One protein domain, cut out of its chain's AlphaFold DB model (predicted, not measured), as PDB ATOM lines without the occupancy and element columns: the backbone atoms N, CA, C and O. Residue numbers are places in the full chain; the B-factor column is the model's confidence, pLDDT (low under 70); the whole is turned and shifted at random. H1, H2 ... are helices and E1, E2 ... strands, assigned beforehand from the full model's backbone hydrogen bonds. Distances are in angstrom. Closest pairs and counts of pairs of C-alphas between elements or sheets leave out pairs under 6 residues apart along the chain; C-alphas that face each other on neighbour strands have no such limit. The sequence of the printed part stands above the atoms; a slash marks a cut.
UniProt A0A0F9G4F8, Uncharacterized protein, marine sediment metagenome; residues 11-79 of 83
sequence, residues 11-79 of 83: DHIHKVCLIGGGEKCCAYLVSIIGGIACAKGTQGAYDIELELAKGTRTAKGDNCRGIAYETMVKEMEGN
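What this domain is: This is residues 11 to 79 of the 83 residues of an uncharacterized protein of marine sediment metagenome (UniProt A0A0F9G4F8). A small loop-rich body holds a two-stranded hairpin, E1 and E2, with H1 and H2 toward different ends of it, while H3 sticks out as a free arm. The 69 printed residues run H1, E1, E2, H2, H3, with an antiparallel sheet E1 - E2; the class is mixed, helices and strands, with 33 residues in named elements, under half. The whole is only just compact, close to loose, with a radius of gyration of the C-alphas of 12.8 A, and elongated, 42 by 25 by 19 A.

How they stand to each other: Hairpin E1, residues 29 to 32, and E2, residues 35 to 38, is antiparallel at 136 degrees; N 30 and O 37 are 2.9 A apart, within hydrogen-bond range. H2, residues 43 to 53, is near E1, with 6 pairs of C-alphas within 10 A. H1, residues 11 to 15, and H3, residues 69 to 77, are apart from H2 and from each other. Every O i to N i+4 pair is within range in H1, 6 of 7 in H2 and 4 of 5 in H3.

Where its parts are: H2 is 16.1 A long and H3 12.4 A. H1 begins at C-alpha 11 (-24.042, -16.675, 23.059); H3 ends at C-alpha 77 (-37.086, -25.254, 28.353).

The domain as a whole: The printed part has no cut. The links H1 to E1 and H2 to H3 are long. Residues 68 to 79 have pLDDT under 70.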
ATOM      1  N   ASP A  11     -23.782 -17.901  23.814       84.94
ATOM      2  CA  ASP A  11     -24.042 -16.675  23.059       84.94
ATOM      3  C   ASP A  11     -23.708 -15.414  23.860       84.94
ATOM      4  O   ASP A  11     -23.130 -14.461  23.332       84.94
ATOM      5  N   HIS A  12     -24.011 -15.429  25.157       87.62
ATOM      6  CA  HIS A  12     -23.715 -14.336  26.074       87.62
ATOM      7  C   HIS A  12     -22.201 -14.173  26.274       87.62
ATOM      8  O   HIS A  12     -21.709 -13.046  26.348       87.62
ATOM      9  N   ILE A  13     -21.439 -15.274  26.275       89.69
ATOM     10  CA  ILE A  13     -19.972 -15.251  26.408       89.69
ATOM     11  C   ILE A  13     -19.321 -14.402  25.304       89.69
ATOM     12  O   ILE A  13     -18.428 -13.604  25.580       89.69
ATOM     13  N   HIS A  14     -19.764 -14.550  24.055       90.31
ATOM     14  CA  HIS A  14     -19.155 -13.844  22.925       90.31
ATOM     15  C   HIS A  14     -19.720 -12.432  22.753       90.31
ATOM     16  O   HIS A  14     -18.961 -11.508  22.484       90.31
ATOM     17  N   LYS A  15     -21.037 -12.256  22.929       90.81
ATOM     18  CA  LYS A  15     -21.725 -10.976  22.682       90.81
ATOM     19  C   LYS A  15     -21.564  -9.984  23.830       90.81
ATOM     20  O   LYS A  15     -21.417  -8.792  23.588       90.81
ATOM     21  N   VAL A  16     -21.611 -10.476  25.068       92.00
ATOM     22  CA  VAL A  16     -21.593  -9.638  26.271       92.00
ATOM     23  C   VAL A  16     -20.262  -9.759  26.983       92.00
ATOM     24  O   VAL A  16     -19.652  -8.735  27.244       92.00
ATOM     25  N   CYS A  17     -19.774 -10.971  27.263       93.75
ATOM     26  CA  CYS A  17     -18.511 -11.128  27.990       93.75
ATOM     27  C   CYS A  17     -17.267 -10.895  27.132       93.75
ATOM     28  O   CYS A  17     -16.183 -10.747  27.691       93.75
ATOM     29  N   LEU A  18     -17.413 -10.837  25.805       95.31
ATOM     30  CA  LEU A  18     -16.346 -10.536  24.851       95.31
ATOM     31  C   LEU A  18     -15.112 -11.438  25.030       95.31
ATOM     32  O   LEU A  18     -13.981 -10.945  25.053       95.31
ATOM     33  N   ILE A  19     -15.314 -12.755  25.193       92.88
ATOM     34  CA  ILE A  19     -14.199 -13.707  25.326       92.88
ATOM     35  C   ILE A  19     -13.216 -13.558  24.154       92.88
ATOM     36  O   ILE A  19     -13.621 -13.413  23.002       92.88
ATOM     37  N   GLY A  20     -11.914 -13.537  24.450       92.56
ATOM     38  CA  GLY A  20     -10.870 -13.271  23.452       92.56
ATOM     39  C   GLY A  20     -10.674 -11.788  23.096       92.56
ATOM     40  O   GLY A  20      -9.722 -11.454  22.400       92.56
ATOM     41  N   GLY A  21     -11.497 -10.872  23.616       95.44
ATOM     42  CA  GLY A  21     -11.425  -9.427  23.355       95.44
ATOM     43  C   GLY A  21     -10.328  -8.661  24.110       95.44
ATOM     44  O   GLY A  21     -10.440  -7.443  24.255       95.44
ATOM     45  N   GLY A  22      -9.307  -9.346  24.638       95.75
ATOM     46  CA  GLY A  22      -8.236  -8.734  25.431       95.75
ATOM     47  C   GLY A  22      -8.782  -7.969  26.639       95.75
ATOM     48  O   GLY A  22      -9.555  -8.515  27.423       95.75
ATOM     49  N   GLU A  23      -8.440  -6.685  26.760       97.38
ATOM     50  CA  GLU A  23      -8.906  -5.830  27.863       97.38
ATOM     51  C   GLU A  23     -10.427  -5.656  27.916       97.38
ATOM     52  O   GLU A  23     -10.984  -5.466  28.995       97.38
ATOM     53  N   LYS A  24     -11.122  -5.787  26.778       97.00
ATOM     54  CA  LYS A  24     -12.589  -5.690  26.718       97.00
ATOM     55  C   LYS A  24     -13.290  -6.948  27.240       97.00
ATOM     56  O   LYS A  24     -14.482  -6.893  27.533       97.00
ATOM     57  N   CYS A  25     -12.573  -8.070  27.349       97.00
ATOM     58  CA  CYS A  25     -13.109  -9.309  27.903       97.00
ATOM     59  C   CYS A  25     -13.505  -9.107  29.369       97.00
ATOM     60  O   CYS A  25     -12.781  -8.460  30.126       97.00
ATOM     61  N   CYS A  26     -14.635  -9.690  29.772       96.38
ATOM     62  CA  CYS A  26     -15.120  -9.644  31.144       96.38
ATOM     63  C   CYS A  26     -14.071 -10.219  32.096       96.38
ATOM     64  O   CYS A  26     -13.665 -11.375  31.951       96.38
ATOM     65  N   ALA A  27     -13.669  -9.443  33.098       97.12
ATOM     66  CA  ALA A  27     -12.725  -9.887  34.111       97.12
ATOM     67  C   ALA A  27     -13.303 -11.034  34.950       97.12
ATOM     68  O   ALA A  27     -12.579 -11.943  35.337       97.12
ATOM     69  N   TYR A  28     -14.618 -11.041  35.173       94.94
ATOM     70  CA  TYR A  28     -15.297 -11.957  36.093       94.94
ATOM     71  C   TYR A  28     -15.689 -13.307  35.479       94.94
ATOM     72  O   TYR A  28     -16.497 -14.034  36.060       94.94
ATOM     73  N   LEU A  29     -15.163 -13.637  34.301       93.00
ATOM     74  CA  LEU A  29     -15.445 -14.892  33.616       93.00
ATOM     75  C   LEU A  29     -14.588 -16.020  34.205       93.00
ATOM     76  O   LEU A  29     -13.361 -15.922  34.222       93.00
ATOM     77  N   VAL A  30     -15.226 -17.084  34.698       91.31
ATOM     78  CA  VAL A  30     -14.544 -18.248  35.288       91.31
ATOM     79  C   VAL A  30     -15.042 -19.548  34.672       91.31
ATOM     80  O   VAL A  30     -16.227 -19.692  34.370       91.31
ATOM     81  N   SER A  31     -14.134 -20.508  34.502       89.62
ATOM     82  CA  SER A  31     -14.495 -21.861  34.081       89.62
ATOM     83  C   SER A  31     -14.972 -22.671  35.281       89.62
ATOM     84  O   SER A  31     -14.337 -22.672  36.333       89.62
ATOM     85  N   ILE A  32     -16.076 -23.386  35.109       86.38
ATOM     86  CA  ILE A  32     -16.627 -24.337  36.076       86.38
ATOM     87  C   ILE A  32     -16.827 -25.696  35.403       86.38
ATOM     88  O   ILE A  32     -16.768 -25.820  34.179       86.38
ATOM     89  N   ILE A  33     -17.103 -26.727  36.201       81.25
ATOM     90  CA  ILE A  33     -17.563 -28.009  35.659       81.25
ATOM     91  C   ILE A  33     -18.880 -27.751  34.913       81.25
ATOM     92  O   ILE A  33     -19.830 -27.236  35.497       81.25
ATOM     93  N   GLY A  34     -18.916 -28.075  33.619       80.56
ATOM     94  CA  GLY A  34     -20.097 -27.884  32.770       80.56
ATOM     95  C   GLY A  34     -20.187 -26.538  32.040       80.56
ATOM     96  O   GLY A  34     -21.168 -26.317  31.332       80.56
ATOM     97  N   GLY A  35     -19.192 -25.646  32.149       87.12
ATOM     98  CA  GLY A  35     -19.130 -24.454  31.296       87.12
ATOM     99  C   GLY A  35     -18.493 -23.234  31.945       87.12
ATOM    100  O   GLY A  35     -17.488 -23.330  32.646       87.12
ATOM    101  N   ILE A  36     -19.073 -22.067  31.675       89.38
ATOM    102  CA  ILE A  36     -18.571 -20.769  32.119       89.38
ATOM    103  C   ILE A  36     -19.586 -20.115  33.059       89.38
ATOM    104  O   ILE A  36     -20.795 -20.176  32.833       89.38
ATOM    105  N   ALA A  37     -19.083 -19.459  34.101       90.56
ATOM    106  CA  ALA A  37     -19.881 -18.709  35.060       90.56
ATOM    107  C   ALA A  37     -19.306 -17.308  35.323       90.56
ATOM    108  O   ALA A  37     -18.153 -17.008  35.004       90.56
ATOM    109  N   CYS A  38     -20.126 -16.450  35.930       91.81
ATOM    110  CA  CYS A  38     -19.721 -15.150  36.447       91.81
ATOM    111  C   CYS A  38     -19.333 -15.266  37.928       91.81
ATOM    112  O   CYS A  38     -20.143 -15.652  38.771       91.81
ATOM    113  N   ALA A  39     -18.107 -14.873  38.265       91.94
ATOM    114  CA  ALA A  39     -17.595 -14.921  39.632       91.94
ATOM    115  C   ALA A  39     -18.188 -13.849  40.562       91.94
ATOM    116  O   ALA A  39     -17.994 -13.931  41.775       91.94
ATOM    117  N   LYS A  40     -18.901 -12.846  40.030       89.00
ATOM    118  CA  LYS A  40     -19.469 -11.753  40.831       89.00
ATOM    119  C   LYS A  40     -20.358 -12.266  41.960       89.00
ATOM    120  O   LYS A  40     -21.180 -13.158  41.767       89.00
ATOM    121  N   GLY A  41     -20.201 -11.673  43.141       84.00
ATOM    122  CA  GLY A  41     -20.931 -12.086  44.343       84.00
ATOM    123  C   GLY A  41     -20.464 -13.422  44.933       84.00
ATOM    124  O   GLY A  41     -21.130 -13.961  45.812       84.00
ATOM    125  N   THR A  42     -19.336 -13.965  44.467       85.69
ATOM    126  CA  THR A  42     -18.671 -15.134  45.058       85.69
ATOM    127  C   THR A  42     -17.298 -14.742  45.594       85.69
ATOM    128  O   THR A  42     -16.765 -13.700  45.219       85.69
ATOM    129  N   GLN A  43     -16.682 -15.608  46.406       85.50
ATOM    130  CA  GLN A  43     -15.306 -15.399  46.869       85.50
ATOM    131  C   GLN A  43     -14.313 -15.247  45.704       85.50
ATOM    132  O   GLN A  43     -13.360 -14.487  45.814       85.50
ATOM    133  N   GLY A  44     -14.573 -15.894  44.561       87.25
ATOM    134  CA  GLY A  44     -13.727 -15.765  43.377       87.25
ATOM    135  C   GLY A  44     -13.690 -14.349  42.797       87.25
ATOM    136  O   GLY A  44     -12.717 -14.008  42.142       87.25
ATOM    137  N   ALA A  45     -14.694 -13.497  43.046       92.50
ATOM    138  CA  ALA A  45     -14.633 -12.095  42.620       92.50
ATOM    139  C   ALA A  45     -13.522 -11.320  43.336       92.50
ATOM    140  O   ALA A  45     -12.891 -10.472  42.714       92.50
ATOM    141  N   TYR A  46     -13.253 -11.642  44.603       94.06
ATOM    142  CA  TYR A  46     -12.237 -10.953  45.396       94.06
ATOM    143  C   TYR A  46     -10.832 -11.149  44.814       94.06
ATOM    144  O   TYR A  46     -10.091 -10.185  44.633       94.06
ATOM    145  N   ASP A  47     -10.483 -12.382  44.441       94.31
ATOM    146  CA  ASP A  47      -9.175 -12.673  43.843       94.31
ATOM    147  C   ASP A  47      -9.018 -11.969  42.484       94.31
ATOM    148  O   ASP A  47      -7.966 -11.406  42.180       94.31
ATOM    149  N   ILE A  48     -10.098 -11.912  41.699       95.88
ATOM    150  CA  ILE A  48     -10.146 -11.194  40.418       95.88
ATOM    151  C   ILE A  48      -9.929  -9.690  40.625       95.88
ATOM    152  O   ILE A  48      -9.164  -9.070  39.888       95.88
ATOM    153  N   GLU A  49     -10.572  -9.096  41.629       96.38
ATOM    154  CA  GLU A  49     -10.418  -7.678  41.975       96.38
ATOM    155  C   GLU A  49      -8.994  -7.352  42.430       96.38
ATOM    156  O   GLU A  49      -8.441  -6.323  42.033       96.38
ATOM    157  N   LEU A  50      -8.354  -8.251  43.184       96.81
ATOM    158  CA  LEU A  50      -6.947  -8.108  43.554       96.81
ATOM    159  C   LEU A  50      -6.024  -8.127  42.331       96.81
ATOM    160  O   LEU A  50      -5.089  -7.331  42.260       96.81
ATOM    161  N   GLU A  51      -6.258  -9.012  41.363       96.44
ATOM    162  CA  GLU A  51      -5.467  -9.056  40.128       96.44
ATOM    163  C   GLU A  51      -5.693  -7.828  39.236       96.44
ATOM    164  O   GLU A  51      -4.745  -7.328  38.626       96.44
ATOM    165  N   LEU A  52      -6.927  -7.316  39.176       97.06
ATOM    166  CA  LEU A  52      -7.249  -6.066  38.484       97.06
ATOM    167  C   LEU A  52      -6.508  -4.886  39.117       97.06
ATOM    168  O   LEU A  52      -5.867  -4.117  38.402       97.06
ATOM    169  N   ALA A  53      -6.532  -4.780  40.447       97.50
ATOM    170  CA  ALA A  53      -5.822  -3.736  41.182       97.50
ATOM    171  C   ALA A  53      -4.299  -3.823  40.998       97.50
ATOM    172  O   ALA A  53      -3.624  -2.800  40.901       97.50
ATOM    173  N   LYS A  54      -3.751  -5.041  40.904       97.69
ATOM    174  CA  LYS A  54      -2.327  -5.284  40.619       97.69
ATOM    175  C   LYS A  54      -1.960  -5.103  39.143       97.69
ATOM    176  O   LYS A  54      -0.779  -5.142  38.812       97.69
ATOM    177  N   GLY A  55      -2.940  -4.949  38.252       96.62
ATOM    178  CA  GLY A  55      -2.716  -4.885  36.808       96.62
ATOM    179  C   GLY A  55      -2.195  -6.191  36.199       96.62
ATOM    180  O   GLY A  55      -1.658  -6.171  35.095       96.62
ATOM    181  N   THR A  56      -2.337  -7.326  36.892       97.00
ATOM    182  CA  THR A  56      -1.839  -8.636  36.431       97.00
ATOM    183  C   THR A  56      -2.847  -9.381  35.559       97.00
ATOM    184  O   THR A  56      -2.503 -10.393  34.952       97.00
ATOM    185  N   ARG A  57      -4.091  -8.895  35.481       95.19
ATOM    186  CA  ARG A  57      -5.155  -9.480  34.661       95.19
ATOM    187  C   ARG A  57      -5.296  -8.743  33.331       95.19
ATOM    188  O   ARG A  57      -5.516  -7.534  33.303       95.19
ATOM    189  N   THR A  58      -5.239  -9.487  32.228       96.25
ATOM    190  CA  THR A  58      -5.457  -8.928  30.882       96.25
ATOM    191  C   THR A  58      -6.913  -8.534  30.656       96.25
ATOM    192  O   THR A  58      -7.174  -7.488  30.080       96.25
ATOM    193  N   ALA A  59      -7.867  -9.359  31.100       97.31
ATOM    194  CA  ALA A  59      -9.296  -9.074  30.988       97.31
ATOM    195  C   ALA A  59      -9.719  -8.039  32.041       97.31
ATOM    196  O   ALA A  59      -9.541  -8.282  33.235       97.31
ATOM    197  N   LYS A  60     -10.286  -6.908  31.601       97.31
ATOM    198  CA  LYS A  60     -10.637  -5.755  32.453       97.31
ATOM    199  C   LYS A  60     -12.105  -5.340  32.346       97.31
ATOM    200  O   LYS A  60     -12.551  -4.469  33.086       97.31
ATOM    201  N   GLY A  61     -12.857  -5.934  31.423       96.19
ATOM    202  CA  GLY A  61     -14.247  -5.585  31.179       96.19
ATOM    203  C   GLY A  61     -15.139  -5.906  32.375       96.19
ATOM    204  O   GLY A  61     -14.984  -6.944  33.020       96.19
ATOM    205  N   ASP A  62     -16.121  -5.042  32.620       95.38
ATOM    206  CA  ASP A  62     -17.155  -5.248  33.633       95.38
ATOM    207  C   ASP A  62     -18.567  -5.262  33.022       95.38
ATOM    208  O   ASP A  62     -19.455  -4.489  33.371       95.38
ATOM    209  N   ASN A  63     -18.765  -6.122  32.024       92.62
ATOM    210  CA  ASN A  63     -19.918  -6.081  31.115       92.62
ATOM    211  C   ASN A  63     -21.011  -7.125  31.414       92.62
ATOM    212  O   ASN A  63     -22.054  -7.112  30.770       92.62
ATOM    213  N   CYS A  64     -20.816  -8.011  32.396       87.44
ATOM    214  CA  CYS A  64     -21.748  -9.098  32.712       87.44
ATOM    215  C   CYS A  64     -22.070  -9.160  34.215       87.44
ATOM    216  O   CYS A  64     -21.240  -8.806  35.051       87.44
ATOM    217  N   ARG A  65     -23.274  -9.625  34.579       82.19
ATOM    218  CA  ARG A  65     -23.682  -9.924  35.972       82.19
ATOM    219  C   ARG A  65     -23.992 -11.411  36.210       82.19
ATOM    220  O   ARG A  65     -24.429 -11.770  37.297       82.19
ATOM    221  N   GLY A  66     -23.732 -12.257  35.212       75.12
ATOM    222  CA  GLY A  66     -24.197 -13.640  35.159       75.12
ATOM    223  C   GLY A  66     -25.693 -13.738  34.865       75.12
ATOM    224  O   GLY A  66     -26.422 -12.752  34.975       75.12
ATOM    225  N   ILE A  67     -26.150 -14.930  34.487       70.00
ATOM    226  CA  ILE A  67     -27.576 -15.238  34.395       70.00
ATOM    227  C   ILE A  67     -27.940 -16.046  35.640       70.00
ATOM    228  O   ILE A  67     -27.292 -17.043  35.960       70.00
ATOM    229  N   ALA A  68     -28.944 -15.587  36.391       60.81
ATOM    230  CA  ALA A  68     -29.457 -16.357  37.515       60.81
ATOM    231  C   ALA A  68     -30.003 -17.689  36.981       60.81
ATOM    232  O   ALA A  68     -30.748 -17.699  36.007       60.81
ATOM    233  N   TYR A  69     -29.642 -18.801  37.619       51.81
ATOM    234  CA  TYR A  69     -30.050 -20.160  37.237       51.81
ATOM    235  C   TYR A  69     -31.555 -20.301  36.894       51.81
ATOM    236  O   TYR A  69     -31.907 -20.985  35.941       51.81
ATOM    237  N   GLU A  70     -32.436 -19.570  37.586       50.44
ATOM    238  CA  GLU A  70     -33.889 -19.525  37.323       50.44
ATOM    239  C   GLU A  70     -34.265 -18.947  35.943       50.44
ATOM    240  O   GLU A  70     -35.316 -19.265  35.394       50.44
ATOM    241  N   THR A  71     -33.420 -18.086  35.373       56.28
ATOM    242  CA  THR A  71     -33.578 -17.541  34.015       56.28
ATOM    243  C   THR A  71     -33.020 -18.510  32.967       56.28
ATOM    244  O   THR A  71     -33.612 -18.661  31.907       56.28
ATOM    245  N   MET A  72     -31.945 -19.237  33.295       58.50
ATOM    246  CA  MET A  72     -31.338 -20.242  32.415       58.50
ATOM    247  C   MET A  72     -32.274 -21.428  32.147       58.50
ATOM    248  O   MET A  72     -32.405 -21.842  31.000       58.50
ATOM    249  N   VAL A  73     -32.950 -21.956  33.178       56.97
ATOM    250  CA  VAL A  73     -33.900 -23.076  33.012       56.97
ATOM    251  C   VAL A  73     -35.026 -22.694  32.045       56.97
ATOM    252  O   VAL A  73     -35.316 -23.451  31.129       56.97
ATOM    253  N   LYS A  74     -35.564 -21.472  32.146       57.19
ATOM    254  CA  LYS A  74     -36.611 -20.976  31.236       57.19
ATOM    255  C   LYS A  74     -36.148 -20.842  29.782       57.19
ATOM    256  O   LYS A  74     -36.924 -21.105  28.871       57.19
ATOM    257  N   GLU A  75     -34.901 -20.435  29.548       58.09
ATOM    258  CA  GLU A  75     -34.331 -20.338  28.193       58.09
ATOM    259  C   GLU A  75     -33.988 -21.712  27.589       58.09
ATOM    260  O   GLU A  75     -34.015 -21.876  26.368       58.09
ATOM    261  N   MET A  76     -33.669 -22.704  28.429       57.59
ATOM    262  CA  MET A  76     -33.418 -24.083  27.994       57.59
ATOM    263  C   MET A  76     -34.722 -24.844  27.722       57.59
ATOM    264  O   MET A  76     -34.797 -25.549  26.722       57.59
ATOM    265  N   GLU A  77     -35.755 -24.654  28.547       55.59
ATOM    266  CA  GLU A  77     -37.086 -25.254  28.353       55.59
ATOM    267  C   GLU A  77     -37.851 -24.618  27.176       55.59
ATOM    268  O   GLU A  77     -38.592 -25.300  26.479       55.59
ATOM    269  N   GLY A  78     -37.626 -23.333  26.878       50.25
ATOM    270  CA  GLY A  78     -38.277 -22.631  25.762       50.25
ATOM    271  C   GLY A  78     -37.743 -22.956  24.356       50.25
ATOM    272  O   GLY A  78     -38.214 -22.366  23.383       50.25
ATOM    273  N   ASN A  79     -36.754 -23.847  24.221       50.62
ATOM    274  CA  ASN A  79     -36.202 -24.270  22.926       50.62
ATOM    275  C   ASN A  79     -36.635 -25.681  22.490       50.62
ATOM    276  O   ASN A  79     -36.233 -26.106  21.408       50.62
TER     277      ASN A  79